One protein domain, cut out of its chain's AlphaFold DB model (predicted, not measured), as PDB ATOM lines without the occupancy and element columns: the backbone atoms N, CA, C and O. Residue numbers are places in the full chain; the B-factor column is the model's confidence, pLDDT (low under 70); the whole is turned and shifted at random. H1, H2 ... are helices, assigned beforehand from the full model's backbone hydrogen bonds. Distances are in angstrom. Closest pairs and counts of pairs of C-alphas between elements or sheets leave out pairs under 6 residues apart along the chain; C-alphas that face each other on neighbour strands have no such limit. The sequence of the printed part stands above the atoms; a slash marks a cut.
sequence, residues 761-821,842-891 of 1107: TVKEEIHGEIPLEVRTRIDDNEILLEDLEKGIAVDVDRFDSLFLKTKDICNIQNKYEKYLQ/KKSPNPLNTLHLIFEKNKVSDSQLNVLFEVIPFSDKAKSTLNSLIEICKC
ATOM      1  N   THR A 761     199.715 188.330 200.088       78.00
ATOM      2  CA  THR A 761     200.569 187.300 200.696       78.00
ATOM      3  C   THR A 761     199.908 186.671 201.919       78.00
ATOM      4  O   THR A 761     199.888 185.453 202.039       78.00
ATOM      5  N   VAL A 762     199.297 187.478 202.793       78.44
ATOM      6  CA  VAL A 762     198.570 186.978 203.973       78.44
ATOM      7  C   VAL A 762     197.352 186.158 203.555       78.44
ATOM      8  O   VAL A 762     197.095 185.096 204.121       78.44
ATOM      9  N   LYS A 763     196.611 186.610 202.538       80.62
ATOM     10  CA  LYS A 763     195.496 185.842 201.977       80.62
ATOM     11  C   LYS A 763     195.979 184.517 201.409       80.62
ATOM     12  O   LYS A 763     195.352 183.505 201.680       80.62
ATOM     13  N   GLU A 764     197.064 184.508 200.643       82.94
ATOM     14  CA  GLU A 764     197.638 183.297 200.050       82.94
ATOM     15  C   GLU A 764     198.188 182.336 201.110       82.94
ATOM     16  O   GLU A 764     197.960 181.135 200.992       82.94
ATOM     17  N   GLU A 765     198.828 182.841 202.168       84.69
ATOM     18  CA  GLU A 765     199.300 182.049 203.311       84.69
ATOM     19  C   GLU A 765     198.118 181.390 204.035       84.69
ATOM     20  O   GLU A 765     198.062 180.166 204.151       84.69
ATOM     21  N   ILE A 766     197.111 182.181 204.420       84.44
ATOM     22  CA  ILE A 766     195.901 181.684 205.091       84.44
ATOM     23  C   ILE A 766     195.123 180.736 204.170       84.44
ATOM     24  O   ILE A 766     194.659 179.689 204.616       84.44
ATOM     25  N   HIS A 767     194.992 181.055 202.879       82.81
ATOM     26  CA  HIS A 767     194.356 180.164 201.913       82.81
ATOM     27  C   HIS A 767     195.140 178.864 201.762       82.81
ATOM     28  O   HIS A 767     194.518 177.805 201.696       82.81
ATOM     29  N   GLY A 768     196.473 178.935 201.756       84.25
ATOM     30  CA  GLY A 768     197.411 177.818 201.726       84.25
ATOM     31  C   GLY A 768     197.156 176.792 202.827       84.25
ATOM     32  O   GLY A 768     197.227 175.594 202.560       84.25
ATOM     33  N   GLU A 769     196.753 177.256 204.008       85.44
ATOM     34  CA  GLU A 769     196.422 176.410 205.158       85.44
ATOM     35  C   GLU A 769     195.023 175.779 205.105       85.44
ATOM     36  O   GLU A 769     194.722 174.881 205.892       85.44
ATOM     37  N   ILE A 770     194.158 176.197 204.174       83.06
ATOM     38  CA  ILE A 770     192.835 175.588 204.000       83.06
ATOM     39  C   ILE A 770     193.016 174.179 203.416       83.06
ATOM     40  O   ILE A 770     193.509 174.076 202.282       83.06
ATOM     41  N   PRO A 771     192.569 173.115 204.117       80.88
ATOM     42  CA  PRO A 771     192.665 171.742 203.628       80.88
ATOM     43  C   PRO A 771     192.019 171.582 202.250       80.88
ATOM     44  O   PRO A 771     190.983 172.193 201.962       80.88
ATOM     45  N   LEU A 772     192.609 170.743 201.395       75.31
ATOM     46  CA  LEU A 772     192.130 170.531 200.026       75.31
ATOM     47  C   LEU A 772     190.668 170.061 200.011       75.31
ATOM     48  O   LEU A 772     189.898 170.489 199.160       75.31
ATOM     49  N   GLU A 773     190.270 169.265 201.003       70.50
ATOM     50  CA  GLU A 773     188.913 168.749 201.198       70.50
ATOM     51  C   GLU A 773     187.899 169.853 201.509       70.50
ATOM     52  O   GLU A 773     186.718 169.723 201.198       70.50
ATOM     53  N   VAL A 774     188.341 170.941 202.145       70.00
ATOM     54  CA  VAL A 774     187.502 172.117 202.391       70.00
ATOM     55  C   VAL A 774     187.405 172.958 201.122       70.00
ATOM     56  O   VAL A 774     186.337 173.505 200.876       70.00
ATOM     57  N   ARG A 775     188.467 173.018 200.298       70.19
ATOM     58  CA  ARG A 775     188.469 173.746 199.016       70.19
ATOM     59  C   ARG A 775     187.604 173.082 197.946       70.19
ATOM     60  O   ARG A 775     186.794 173.762 197.333       70.19
ATOM     61  N   THR A 776     187.720 171.770 197.751       67.00
ATOM     62  CA  THR A 776     186.946 171.043 196.726       67.00
ATOM     63  C   THR A 776     185.442 171.065 197.004       67.00
ATOM     64  O   THR A 776     184.643 171.198 196.086       67.00
ATOM     65  N   ARG A 777     185.043 171.056 198.283       65.69
ATOM     66  CA  ARG A 777     183.637 171.212 198.699       65.69
ATOM     67  C   ARG A 777     183.037 172.586 198.375       65.69
ATOM     68  O   ARG A 777     181.826 172.746 198.499       65.69
ATOM     69  N   ILE A 778     183.840 173.591 198.021       60.19
ATOM     70  CA  ILE A 778     183.366 174.935 197.642       60.19
ATOM     71  C   ILE A 778     182.803 174.908 196.237       60.19
ATOM     72  O   ILE A 778     181.659 175.309 196.039       60.19
ATOM     73  N   ASP A 779     183.610 174.410 195.301       62.19
ATOM     74  CA  ASP A 779     183.262 174.340 193.887       62.19
ATOM     75  C   ASP A 779     181.964 173.540 193.738       62.19
ATOM     76  O   ASP A 779     181.020 173.956 193.069       62.19
ATOM     77  N   ASP A 780     181.852 172.457 194.503       63.97
ATOM     78  CA  ASP A 780     180.652 171.641 194.530       63.97
ATOM     79  C   ASP A 780     179.444 172.313 195.233       63.97
ATOM     80  O   ASP A 780     178.300 172.031 194.870       63.97
ATOM     81  N   ASN A 781     179.652 173.212 196.208       63.16
ATOM     82  CA  ASN A 781     178.581 173.979 196.869       63.16
ATOM     83  C   ASN A 781     178.043 175.127 195.997       63.16
ATOM     84  O   ASN A 781     176.849 175.429 196.054       63.16
ATOM     85  N   GLU A 782     178.892 175.772 195.193       64.19
ATOM     86  CA  GLU A 782     178.443 176.753 194.197       64.19
ATOM     87  C   GLU A 782     177.629 176.074 193.095       64.19
ATOM     88  O   GLU A 782     176.533 176.540 192.776       64.19
ATOM     89  N   ILE A 783     178.089 174.914 192.611       69.06
ATOM     90  CA  ILE A 783     177.336 174.068 191.673       69.06
ATOM     91  C   ILE A 783     175.996 173.641 192.290       69.06
ATOM     92  O   ILE A 783     174.962 173.709 191.631       69.06
ATOM     93  N   LEU A 784     175.976 173.261 193.573       66.75
ATOM     94  CA  LEU A 784     174.753 172.903 194.293       66.75
ATOM     95  C   LEU A 784     173.759 174.073 194.382       66.75
ATOM     96  O   LEU A 784     172.558 173.882 194.193       66.75
ATOM     97  N   LEU A 785     174.236 175.281 194.693       65.00
ATOM     98  CA  LEU A 785     173.399 176.481 194.740       65.00
ATOM     99  C   LEU A 785     172.837 176.822 193.359       65.00
ATOM    100  O   LEU A 785     171.656 177.152 193.259       65.00
ATOM    101  N   GLU A 786     173.648 176.695 192.310       73.25
ATOM    102  CA  GLU A 786     173.227 176.906 190.927       73.25
ATOM    103  C   GLU A 786     172.179 175.862 190.491       73.25
ATOM    104  O   GLU A 786     171.144 176.223 189.922       73.25
ATOM    105  N   ASP A 787     172.387 174.586 190.827       69.94
ATOM    106  CA  ASP A 787     171.440 173.487 190.598       69.94
ATOM    107  C   ASP A 787     170.107 173.749 191.335       69.94
ATOM    108  O   ASP A 787     169.025 173.676 190.738       69.94
ATOM    109  N   LEU A 788     170.163 174.159 192.608       65.75
ATOM    110  CA  LEU A 788     168.990 174.503 193.422       65.75
ATOM    111  C   LEU A 788     168.281 175.788 192.961       65.75
ATOM    112  O   LEU A 788     167.066 175.904 193.144       65.75
ATOM    113  N   GLU A 789     168.977 176.757 192.363       67.50
ATOM    114  CA  GLU A 789     168.386 177.954 191.743       67.50
ATOM    115  C   GLU A 789     167.732 177.624 190.391       67.50
ATOM    116  O   GLU A 789     166.639 178.118 190.097       67.50
ATOM    117  N   LYS A 790     168.305 176.686 189.627       71.81
ATOM    118  CA  LYS A 790     167.718 176.132 188.394       71.81
ATOM    119  C   LYS A 790     166.571 175.149 188.648       71.81
ATOM    120  O   LYS A 790     165.775 174.893 187.751       71.81
ATOM    121  N   GLY A 791     166.417 174.672 189.884       63.69
ATOM    122  CA  GLY A 791     165.315 173.795 190.306       63.69
ATOM    123  C   GLY A 791     165.578 172.327 190.035       63.69
ATOM    124  O   GLY A 791     164.640 171.545 189.916       63.69
ATOM    125  N   ILE A 792     166.852 171.976 189.918       70.88
ATOM    126  CA  ILE A 792     167.319 170.611 189.771       70.88
ATOM    127  C   ILE A 792     167.265 169.977 191.162       70.88
ATOM    128  O   ILE A 792     167.819 170.513 192.122       70.88
ATOM    129  N   ALA A 793     166.550 168.858 191.280       63.38
ATOM    130  CA  ALA A 793     166.495 168.101 192.522       63.38
ATOM    131  C   ALA A 793     167.882 167.518 192.810       63.38
ATOM    132  O   ALA A 793     168.448 166.801 191.983       63.38
ATOM    133  N   VAL A 794     168.427 167.843 193.977       63.59
ATOM    134  CA  VAL A 794     169.736 167.355 194.406       63.59
ATOM    135  C   VAL A 794     169.527 166.174 195.342       63.59
ATOM    136  O   VAL A 794     168.757 166.282 196.301       63.59
ATOM    137  N   ASP A 795     170.216 165.073 195.049       68.38
ATOM    138  CA  ASP A 795     170.279 163.887 195.897       68.38
ATOM    139  C   ASP A 795     170.782 164.235 197.310       68.38
ATOM    140  O   ASP A 795     171.733 165.008 197.475       68.38
ATOM    141  N   VAL A 796     170.137 163.655 198.323       58.88
ATOM    142  CA  VAL A 796     170.452 163.849 199.744       58.88
ATOM    143  C   VAL A 796     171.864 163.352 200.047       58.88
ATOM    144  O   VAL A 796     172.578 164.010 200.795       58.88
ATOM    145  N   ASP A 797     172.327 162.291 199.381       60.12
ATOM    146  CA  ASP A 797     173.695 161.785 199.554       60.12
ATOM    147  C   ASP A 797     174.747 162.781 199.028       60.12
ATOM    148  O   ASP A 797     175.812 162.963 199.626       60.12
ATOM    149  N   ARG A 798     174.432 163.497 197.936       62.81
ATOM    150  CA  ARG A 798     175.273 164.587 197.418       62.81
ATOM    151  C   ARG A 798     175.239 165.774 198.382       62.81
ATOM    152  O   ARG A 798     176.294 166.316 198.687       62.81
ATOM    153  N   PHE A 799     174.073 166.125 198.928       61.66
ATOM    154  CA  PHE A 799     173.928 167.172 199.949       61.66
ATOM    155  C   PHE A 799     174.749 166.864 201.218       61.66
ATOM    156  O   PHE A 799     175.509 167.715 201.683       61.66
ATOM    157  N   ASP A 800     174.687 165.632 201.724       56.84
ATOM    158  CA  ASP A 800     175.417 165.174 202.914       56.84
ATOM    159  C   ASP A 800     176.939 165.151 202.709       56.84
ATOM    160  O   ASP A 800     177.703 165.370 203.652       56.84
ATOM    161  N   SER A 801     177.402 164.937 201.473       60.19
ATOM    162  CA  SER A 801     178.833 164.973 201.142       60.19
ATOM    163  C   SER A 801     179.431 166.392 201.120       60.19
ATOM    164  O   SER A 801     180.638 166.556 201.335       60.19
ATOM    165  N   LEU A 802     178.592 167.413 200.904       56.78
ATOM    166  CA  LEU A 802     178.998 168.809 200.679       56.78
ATOM    167  C   LEU A 802     179.016 169.674 201.934       56.78
ATOM    168  O   LEU A 802     179.670 170.720 201.971       56.78
ATOM    169  N   PHE A 803     178.342 169.221 202.982       58.91
ATOM    170  CA  PHE A 803     178.136 169.983 204.197       58.91
ATOM    171  C   PHE A 803     178.785 169.271 205.393       58.91
ATOM    172  O   PHE A 803     178.433 168.153 205.760       58.91
ATOM    173  N   LEU A 804     179.764 169.921 206.030       57.44
ATOM    174  CA  LEU A 804     180.399 169.420 207.257       57.44
ATOM    175  C   LEU A 804     179.342 169.232 208.347       57.44
ATOM    176  O   LEU A 804     178.623 170.185 208.631       57.44
ATOM    177  N   LYS A 805     179.265 168.040 208.962       54.19
ATOM    178  CA  LYS A 805     178.294 167.668 210.015       54.19
ATOM    179  C   LYS A 805     178.258 168.675 211.175       54.19
ATOM    180  O   LYS A 805     178.843 168.452 212.230       54.19
ATOM    181  N   THR A 806     177.530 169.768 211.000       53.88
ATOM    182  CA  THR A 806     177.191 170.730 212.044       53.88
ATOM    183  C   THR A 806     175.716 170.571 212.381       53.88
ATOM    184  O   THR A 806     174.893 170.163 211.559       53.88
ATOM    185  N   LYS A 807     175.360 170.875 213.627       53.34
ATOM    186  CA  LYS A 807     174.009 170.661 214.165       53.34
ATOM    187  C   LYS A 807     172.927 171.454 213.409       53.34
ATOM    188  O   LYS A 807     171.775 171.024 213.360       53.34
ATOM    189  N   ASP A 808     173.302 172.572 212.784       54.72
ATOM    190  CA  ASP A 808     172.413 173.390 211.952       54.72
ATOM    191  C   ASP A 808     172.112 172.760 210.590       54.72
ATOM    192  O   ASP A 808     171.002 172.916 210.076       54.72
ATOM    193  N   ILE A 809     173.037 171.970 210.041       58.25
ATOM    194  CA  ILE A 809     172.835 171.264 208.775       58.25
ATOM    195  C   ILE A 809     171.811 170.149 208.941       58.25
ATOM    196  O   ILE A 809     170.933 170.055 208.099       58.25
ATOM    197  N   CYS A 810     171.788 169.421 210.062       56.28
ATOM    198  CA  CYS A 810     170.708 168.460 210.326       56.28
ATOM    199  C   CYS A 810     169.323 169.131 210.342       56.28
ATOM    200  O   CYS A 810     168.341 168.553 209.890       56.28
ATOM    201  N   ASN A 811     169.214 170.377 210.819       61.38
ATOM    202  CA  ASN A 811     167.953 171.127 210.780       61.38
ATOM    203  C   ASN A 811     167.583 171.615 209.370       61.38
ATOM    204  O   ASN A 811     166.395 171.734 209.058       61.38
ATOM    205  N   ILE A 812     168.576 171.936 208.536       63.25
ATOM    206  CA  ILE A 812     168.390 172.312 207.128       63.25
ATOM    207  C   ILE A 812     168.031 171.071 206.300       63.25
ATOM    208  O   ILE A 812     167.059 171.124 205.554       63.25
ATOM    209  N   GLN A 813     168.723 169.954 206.517       64.31
ATOM    210  CA  GLN A 813     168.485 168.631 205.942       64.31
ATOM    211  C   GLN A 813     167.087 168.129 206.288       64.31
ATOM    212  O   GLN A 813     166.293 167.918 205.385       64.31
ATOM    213  N   ASN A 814     166.705 168.097 207.569       66.75
ATOM    214  CA  ASN A 814     165.352 167.704 207.982       66.75
ATOM    215  C   ASN A 814     164.264 168.575 207.330       66.75
ATOM    216  O   ASN A 814     163.150 168.116 207.087       66.75
ATOM    217  N   LYS A 815     164.553 169.853 207.049       67.12
ATOM    218  CA  LYS A 815     163.634 170.744 206.323       67.12
ATOM    219  C   LYS A 815     163.650 170.518 204.814       67.12
ATOM    220  O   LYS A 815     162.605 170.707 204.205       67.12
ATOM    221  N   TYR A 816     164.789 170.153 204.233       67.25
ATOM    222  CA  TYR A 816     164.933 169.821 202.818       67.25
ATOM    223  C   TYR A 816     164.297 168.467 202.499       67.25
ATOM    224  O   TYR A 816     163.496 168.377 201.583       67.25
ATOM    225  N   GLU A 817     164.531 167.450 203.323       66.81
ATOM    226  CA  GLU A 817     163.843 166.160 203.257       66.81
ATOM    227  C   GLU A 817     162.335 166.333 203.442       66.81
ATOM    228  O   GLU A 817     161.548 165.782 202.677       66.81
ATOM    229  N   LYS A 818     161.911 167.177 204.393       69.19
ATOM    230  CA  LYS A 818     160.496 167.538 204.541       69.19
ATOM    231  C   LYS A 818     159.960 168.299 203.324       69.19
ATOM    232  O   LYS A 818     158.820 168.073 202.939       69.19
ATOM    233  N   TYR A 819     160.758 169.173 202.711       66.25
ATOM    234  CA  TYR A 819     160.406 169.863 201.469       66.25
ATOM    235  C   TYR A 819     160.234 168.870 200.311       66.25
ATOM    236  O   TYR A 819     159.189 168.902 199.676       66.25
ATOM    237  N   LEU A 820     161.180 167.948 200.104       62.66
ATOM    238  CA  LEU A 820     161.119 166.886 199.092       62.66
ATOM    239  C   LEU A 820     159.911 165.959 199.307       62.66
ATOM    240  O   LEU A 820     159.252 165.557 198.352       62.66
ATOM    241  N   GLN A 821     159.574 165.653 200.564       65.56
ATOM    242  CA  GLN A 821     158.369 164.888 200.907       65.56
ATOM    243  C   GLN A 821     157.076 165.682 200.627       65.56
ATOM    244  O   GLN A 821     156.101 165.115 200.124       65.56
ATOM    245  N   LYS A 842     172.184 180.375 202.169       61.06
ATOM    246  CA  LYS A 842     173.028 181.580 202.036       61.06
ATOM    247  C   LYS A 842     173.359 182.252 203.381       61.06
ATOM    248  O   LYS A 842     174.345 182.977 203.463       61.06
ATOM    249  N   LYS A 843     172.557 182.024 204.431       60.00
ATOM    250  CA  LYS A 843     172.783 182.534 205.799       60.00
ATOM    251  C   LYS A 843     173.492 181.551 206.737       60.00
ATOM    252  O   LYS A 843     173.801 181.943 207.860       60.00
ATOM    253  N   SER A 844     173.730 180.309 206.320       61.38
ATOM    254  CA  SER A 844     174.485 179.342 207.120       61.38
ATOM    255  C   SER A 844     175.941 179.815 207.267       61.38
ATOM    256  O   SER A 844     176.496 180.327 206.288       61.38
ATOM    257  N   PRO A 845     176.571 179.698 208.453       60.47
ATOM    258  CA  PRO A 845     177.957 180.105 208.665       60.47
ATOM    259  C   PRO A 845     178.901 179.221 207.840       60.47
ATOM    260  O   PRO A 845     179.355 178.169 208.275       60.47
ATOM    261  N   ASN A 846     179.185 179.648 206.610       72.69
ATOM    262  CA  ASN A 846     180.220 179.056 205.779       72.69
ATOM    263  C   ASN A 846     181.576 179.622 206.251       72.69
ATOM    264  O   ASN A 846     181.729 180.849 206.273       72.69
ATOM    265  N   PRO A 847     182.553 178.781 206.636       72.69
ATOM    266  CA  PRO A 847     183.854 179.233 207.133       72.69
ATOM    267  C   PRO A 847     184.600 180.094 206.103       72.69
ATOM    268  O   PRO A 847     185.266 181.053 206.462       72.69
ATOM    269  N   LEU A 848     184.422 179.862 204.809       73.31
ATOM    270  CA  LEU A 848     185.108 180.619 203.760       73.31
ATOM    271  C   LEU A 848     184.393 181.911 203.411       73.31
ATOM    272  O   LEU A 848     185.049 182.912 203.155       73.31
ATOM    273  N   ASN A 849     183.059 181.918 203.478       75.25
ATOM    274  CA  ASN A 849     182.323 183.179 203.482       75.25
ATOM    275  C   ASN A 849     182.732 183.999 204.708       75.25
ATOM    276  O   ASN A 849     182.960 185.187 204.600       75.25
ATOM    277  N   THR A 850     182.915 183.360 205.864       79.00
ATOM    278  CA  THR A 850     183.430 184.012 207.073       79.00
ATOM    279  C   THR A 850     184.840 184.557 206.853       79.00
ATOM    280  O   THR A 850     185.083 185.716 207.158       79.00
ATOM    281  N   LEU A 851     185.739 183.784 206.242       80.00
ATOM    282  CA  LEU A 851     187.083 184.217 205.860       80.00
ATOM    283  C   LEU A 851     187.046 185.404 204.886       80.00
ATOM    284  O   LEU A 851     187.766 186.378 205.064       80.00
ATOM    285  N   HIS A 852     186.163 185.355 203.890       77.31
ATOM    286  CA  HIS A 852     185.937 186.434 202.938       77.31
ATOM    287  C   HIS A 852     185.355 187.674 203.628       77.31
ATOM    288  O   HIS A 852     185.779 188.787 203.348       77.31
ATOM    289  N   LEU A 853     184.425 187.502 204.573       77.94
ATOM    290  CA  LEU A 853     183.889 188.583 205.396       77.94
ATOM    291  C   LEU A 853     184.997 189.215 206.253       77.94
ATOM    292  O   LEU A 853     185.059 190.438 206.291       77.94
ATOM    293  N   ILE A 854     185.900 188.426 206.851       79.75
ATOM    294  CA  ILE A 854     187.090 188.931 207.566       79.75
ATOM    295  C   ILE A 854     187.986 189.714 206.601       79.75
ATOM    296  O   ILE A 854     188.345 190.859 206.869       79.75
ATOM    297  N   PHE A 855     188.309 189.128 205.447       76.94
ATOM    298  CA  PHE A 855     189.175 189.749 204.448       76.94
ATOM    299  C   PHE A 855     188.592 191.007 203.823       76.94
ATOM    300  O   PHE A 855     189.379 191.851 203.413       76.94
ATOM    301  N   GLU A 856     187.268 191.136 203.754       73.12
ATOM    302  CA  GLU A 856     186.544 192.300 203.234       73.12
ATOM    303  C   GLU A 856     186.010 193.218 204.352       73.12
ATOM    304  O   GLU A 856     185.172 194.081 204.093       73.12
ATOM    305  N   LYS A 857     186.489 193.050 205.596       70.00
ATOM    306  CA  LYS A 857     186.131 193.873 206.769       70.00
ATOM    307  C   LYS A 857     184.640 193.946 207.107       70.00
ATOM    308  O   LYS A 857     184.156 194.912 207.702       70.00
ATOM    309  N   ASN A 858     183.881 192.925 206.754       74.50
ATOM    310  CA  ASN A 858     182.493 192.822 207.167       74.50
ATOM    311  C   ASN A 858     182.407 192.306 208.607       74.50
ATOM    312  O   ASN A 858     183.241 191.520 209.052       74.50
ATOM    313  N   LYS A 859     181.375 192.733 209.347       77.88
ATOM    314  CA  LYS A 859     181.153 192.254 210.718       77.88
ATOM    315  C   LYS A 859     180.989 190.736 210.723       77.88
ATOM    316  O   LYS A 859     180.113 190.203 210.042       77.88
ATOM    317  N   VAL A 860     181.790 190.076 211.551       78.69
ATOM    318  CA  VAL A 860     181.721 188.636 211.783       78.69
ATOM    319  C   VAL A 860     181.282 188.387 213.218       78.69
ATOM    320  O   VAL A 860     181.818 188.980 214.150       78.69
ATOM    321  N   SER A 861     180.267 187.544 213.394       82.12
ATOM    322  CA  SER A 861     179.805 187.122 214.720       82.12
ATOM    323  C   SER A 861     180.780 186.133 215.361       82.12
ATOM    324  O   SER A 861     181.394 185.328 214.661       82.12
ATOM    325  N   ASP A 862     180.850 186.108 216.692       81.81
ATOM    326  CA  ASP A 862     181.687 185.138 217.415       81.81
ATOM    327  C   ASP A 862     181.312 183.688 217.061       81.81
ATOM    328  O   ASP A 862     182.175 182.824 216.942       81.81
ATOM    329  N   SER A 863     180.030 183.426 216.771       76.62
ATOM    330  CA  SER A 863     179.581 182.127 216.257       76.62
ATOM    331  C   SER A 863     180.187 181.766 214.899       76.62
ATOM    332  O   SER A 863     180.532 180.610 214.683       76.62
ATOM    333  N   GLN A 864     180.337 182.727 213.984       81.19
ATOM    334  CA  GLN A 864     180.978 182.485 212.687       81.19
ATOM    335  C   GLN A 864     182.486 182.253 212.846       81.19
ATOM    336  O   GLN A 864     183.030 181.377 212.179       81.19
ATOM    337  N   LEU A 865     183.146 182.985 213.752       83.25
ATOM    338  CA  LEU A 865     184.570 182.800 214.057       83.25
ATOM    339  C   LEU A 865     184.856 181.437 214.684       83.25
ATOM    340  O   LEU A 865     185.785 180.755 214.262       83.25
ATOM    341  N   ASN A 866     184.025 181.008 215.635       81.56
ATOM    342  CA  ASN A 866     184.160 179.690 216.248       81.56
ATOM    343  C   ASN A 866     184.008 178.585 215.198       81.56
ATOM    344  O   ASN A 866     184.860 177.706 215.115       81.56
ATOM    345  N   VAL A 867     182.996 178.679 214.326       79.75
ATOM    346  CA  VAL A 867     182.817 177.725 213.218       79.75
ATOM    347  C   VAL A 867     184.019 177.740 212.267       79.75
ATOM    348  O   VAL A 867     184.466 176.681 211.837       79.75
ATOM    349  N   LEU A 868     184.577 178.913 211.955       83.75
ATOM    350  CA  LEU A 868     185.770 179.034 211.116       83.75
ATOM    351  C   LEU A 868     186.978 178.298 211.718       83.75
ATOM    352  O   LEU A 868     187.590 177.482 211.028       83.75
ATOM    353  N   PHE A 869     187.297 178.554 212.987       85.69
ATOM    354  CA  PHE A 869     188.466 177.971 213.657       85.69
ATOM    355  C   PHE A 869     188.292 176.498 214.049       85.69
ATOM    356  O   PHE A 869     189.290 175.791 214.185       85.69
ATOM    357  N   GLU A 870     187.057 176.025 214.226       83.38
ATOM    358  CA  GLU A 870     186.762 174.601 214.429       83.38
ATOM    359  C   GLU A 870     186.902 173.799 213.132       83.38
ATOM    360  O   GLU A 870     187.374 172.662 213.150       83.38
ATOM    361  N   VAL A 871     186.478 174.376 212.004       79.00
ATOM    362  CA  VAL A 871     186.457 173.684 210.710       79.00
ATOM    363  C   VAL A 871     187.818 173.702 210.024       79.00
ATOM    364  O   VAL A 871     188.210 172.699 209.425       79.00
ATOM    365  N   ILE A 872     188.521 174.833 210.068       80.06
ATOM    366  CA  ILE A 872     189.814 174.992 209.407       80.06
ATOM    367  C   ILE A 872     190.906 174.997 210.482       80.06
ATOM    368  O   ILE A 872     190.944 175.919 211.303       80.06
ATOM    369  N   PRO A 873     191.806 173.996 210.503       83.38
ATOM    370  CA  PRO A 873     192.849 173.876 211.514       83.38
ATOM    371  C   PRO A 873     194.018 174.820 211.202       83.38
ATOM    372  O   PRO A 873     195.132 174.374 210.942       83.38
ATOM    373  N   PHE A 874     193.756 176.127 211.216       85.94
ATOM    374  CA  PHE A 874     194.784 177.147 211.032       85.94
ATOM    375  C   PHE A 874     195.913 176.978 212.053       85.94
ATOM    376  O   PHE A 874     195.666 176.676 213.231       85.94
ATOM    377  N   SER A 875     197.140 177.216 211.599       89.44
ATOM    378  CA  SER A 875     198.323 177.347 212.435       89.44
ATOM    379  C   SER A 875     198.138 178.472 213.455       89.44
ATOM    380  O   SER A 875     197.341 179.393 213.257       89.44
ATOM    381  N   ASP A 876     198.888 178.437 214.556       86.06
ATOM    382  CA  ASP A 876     198.817 179.501 215.567       86.06
ATOM    383  C   ASP A 876     199.194 180.868 214.977       86.06
ATOM    384  O   ASP A 876     198.606 181.886 215.346       86.06
ATOM    385  N   LYS A 877     200.101 180.884 213.990       84.19
ATOM    386  CA  LYS A 877     200.453 182.082 213.225       84.19
ATOM    387  C   LYS A 877     199.254 182.591 212.422       84.19
ATOM    388  O   LYS A 877     198.883 183.747 212.587       84.19
ATOM    389  N   ALA A 878     198.602 181.750 211.616       83.38
ATOM    390  CA  ALA A 878     197.441 182.155 210.819       83.38
ATOM    391  C   ALA A 878     196.234 182.554 211.683       83.38
ATOM    392  O   ALA A 878     195.538 183.512 211.351       83.38
ATOM    393  N   LYS A 879     196.011 181.884 212.823       85.75
ATOM    394  CA  LYS A 879     195.009 182.298 213.821       85.75
ATOM    395  C   LYS A 879     195.333 183.664 214.407       85.75
ATOM    396  O   LYS A 879     194.440 184.500 214.480       85.75
ATOM    397  N   SER A 880     196.590 183.901 214.787       82.38
ATOM    398  CA  SER A 880     197.051 185.205 215.274       82.38
ATOM    399  C   SER A 880     196.842 186.297 214.222       82.38
ATOM    400  O   SER A 880     196.270 187.342 214.524       82.38
ATOM    401  N   THR A 881     197.186 186.029 212.959       79.25
ATOM    402  CA  THR A 881     196.971 186.956 211.839       79.25
ATOM    403  C   THR A 881     195.484 187.220 211.581       79.25
ATOM    404  O   THR A 881     195.087 188.373 211.429       79.25
ATOM    405  N   LEU A 882     194.631 186.188 211.575       82.25
ATOM    406  CA  LEU A 882     193.178 186.341 211.425       82.25
ATOM    407  C   LEU A 882     192.573 187.130 212.586       82.25
ATOM    408  O   LEU A 882     191.777 188.035 212.349       82.25
ATOM    409  N   ASN A 883     192.978 186.833 213.820       82.12
ATOM    410  CA  ASN A 883     192.559 187.584 214.998       82.12
ATOM    411  C   ASN A 883     193.028 189.035 214.927       82.12
ATOM    412  O   ASN A 883     192.222 189.911 215.194       82.12
ATOM    413  N   SER A 884     194.248 189.302 214.457       77.19
ATOM    414  CA  SER A 884     194.750 190.666 214.240       77.19
ATOM    415  C   SER A 884     193.924 191.410 213.185       77.19
ATOM    416  O   SER A 884     193.563 192.561 213.386       77.19
ATOM    417  N   LEU A 885     193.530 190.756 212.083       75.88
ATOM    418  CA  LEU A 885     192.643 191.347 211.067       75.88
ATOM    419  C   LEU A 885     191.238 191.644 211.616       75.88
ATOM    420  O   LEU A 885     190.638 192.669 211.283       75.88
ATOM    421  N   ILE A 886     190.715 190.761 212.470       79.19
ATOM    422  CA  ILE A 886     189.437 190.950 213.168       79.19
ATOM    423  C   ILE A 886     189.558 192.071 214.206       79.19
ATOM    424  O   ILE A 886     188.648 192.890 214.322       79.19
ATOM    425  N   GLU A 887     190.669 192.138 214.935       70.38
ATOM    426  CA  GLU A 887     190.958 193.179 215.916       70.38
ATOM    427  C   GLU A 887     191.166 194.529 215.251       70.38
ATOM    428  O   GLU A 887     190.577 195.484 215.716       70.38
ATOM    429  N   ILE A 888     191.825 194.631 214.094       66.00
ATOM    430  CA  ILE A 888     191.857 195.861 213.278       66.00
ATOM    431  C   ILE A 888     190.432 196.338 212.931       66.00
ATOM    432  O   ILE A 888     190.198 197.534 212.761       66.00
ATOM    433  N   CYS A 889     189.457 195.423 212.836       60.09
ATOM    434  CA  CYS A 889     188.043 195.762 212.634       60.09
ATOM    435  C   CYS A 889     187.297 196.119 213.934       60.09
ATOM    436  O   CYS A 889     186.224 196.720 213.861       60.09
ATOM    437  N   LYS A 890     187.835 195.736 215.098       60.25
ATOM    438  CA  LYS A 890     187.308 196.042 216.439       60.25
ATOM    439  C   LYS A 890     188.055 197.192 217.131       60.25
ATOM    440  O   LYS A 890     187.543 197.703 218.118       60.25
ATOM    441  N   CYS A 891     189.233 197.569 216.637       48.22
ATOM    442  CA  CYS A 891     190.193 198.375 217.369       48.22
ATOM    443  C   CYS A 891     189.634 199.783 217.598       48.22
ATOM    444  O   CYS A 891     189.219 200.434 216.628       48.22
TER     445      CYS A 891
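This is residues 761 to 821 and 842 to 891 of the 1107 residues of an uncharacterized protein of Araneus ventricosus (UniProt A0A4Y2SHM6). Two lobes of helices stand end to end along an elongated outline: at one end H5 has H6 and H7 crossing it steeply, with H1 beside them; at the other are H2, H3 and H4, loosely set. The longest helix, H2, slants away from the H1 end, and H3 folds back toward its first half, while residues 786 to 791, of which 786 to 790 belong to H2, stick out free. The printed part has 111 residues with seven named helices in the order H1 to H7 and no named strand: the class is all helix. It is only just compact, close to loose, with a radius of gyration of the C-alphas of 15.6 A, and it spans 48 by 25 by 23 A.

Begin at H1, residues 761 to 768, and look across to H5, residues 847 to 855: they are close but not clearly touching, with the closest C-alphas, of Lys 763 and Phe 855, 7.8 A apart. H1 is also close but not clearly touching to H7, residues 876 to 890; the closest C-alphas, of Ile 766 and Ala 878, are 6.0 A apart. Next comes H2, residues 772 to 790, which with residues 777 to 781 alone only just touches H3, residues 796 to 802, with 3 pairs of C-alphas within 8 A. Their closest C-alphas, of Arg 777 and Leu 802, are 5.6 A apart, and the two form a helical hairpin at a steep tilt of 44 degrees, opposite ways. H4, residues 807 to 821, is close but not clearly touching to H3, at a shallow tilt of 30 degrees; the closest C-alphas are those of Val 796 and Glu 817, 7.8 A apart. Beyond the cut, H5 touches H6, residues 862 to 871, at a steep tilt of 59 degrees, with the closest C-alphas, of Pro 847 and Leu 868, 4.4 A apart. H5 touches H7 at a steep tilt of 57 degrees through residues 882 to 886 of H7 alone; the closest C-alphas, of Ile 854 and Ile 886, are 6.4 A apart. Among the pairs that are apart are H1 and H2, H2 and H5, and H4 and H5. In H1, H3, H5, H6 and H7 every O i to N i+4 pair is within hydrogen-bond range; in H2 12 of 15 are, in H4 10 of 11.

Find C-alpha 761 at (200.569, 187.300, 200.696), where H1 begins. H2 runs 27.6 A from C-alpha 772 to C-alpha 790 at (167.718, 176.132, 188.394). H4 is 21.3 A long, H6 14.1 A, and H7 20.2 A, ending with C-alpha 890 at (187.308, 196.042, 216.439).

The C-alphas farthest apart, of Gln 821 and Cys 891, are 49.0 A apart. Residues 822 to 841 are not printed, and C-alphas 821 and 842 across this cut are 22.2 A apart. Of the links that are printed whole, H5 to H6 is short and the others are tight. The mean pLDDT of the printed part is 71.4; 51 residues are under 70, among them residues 793 to 821.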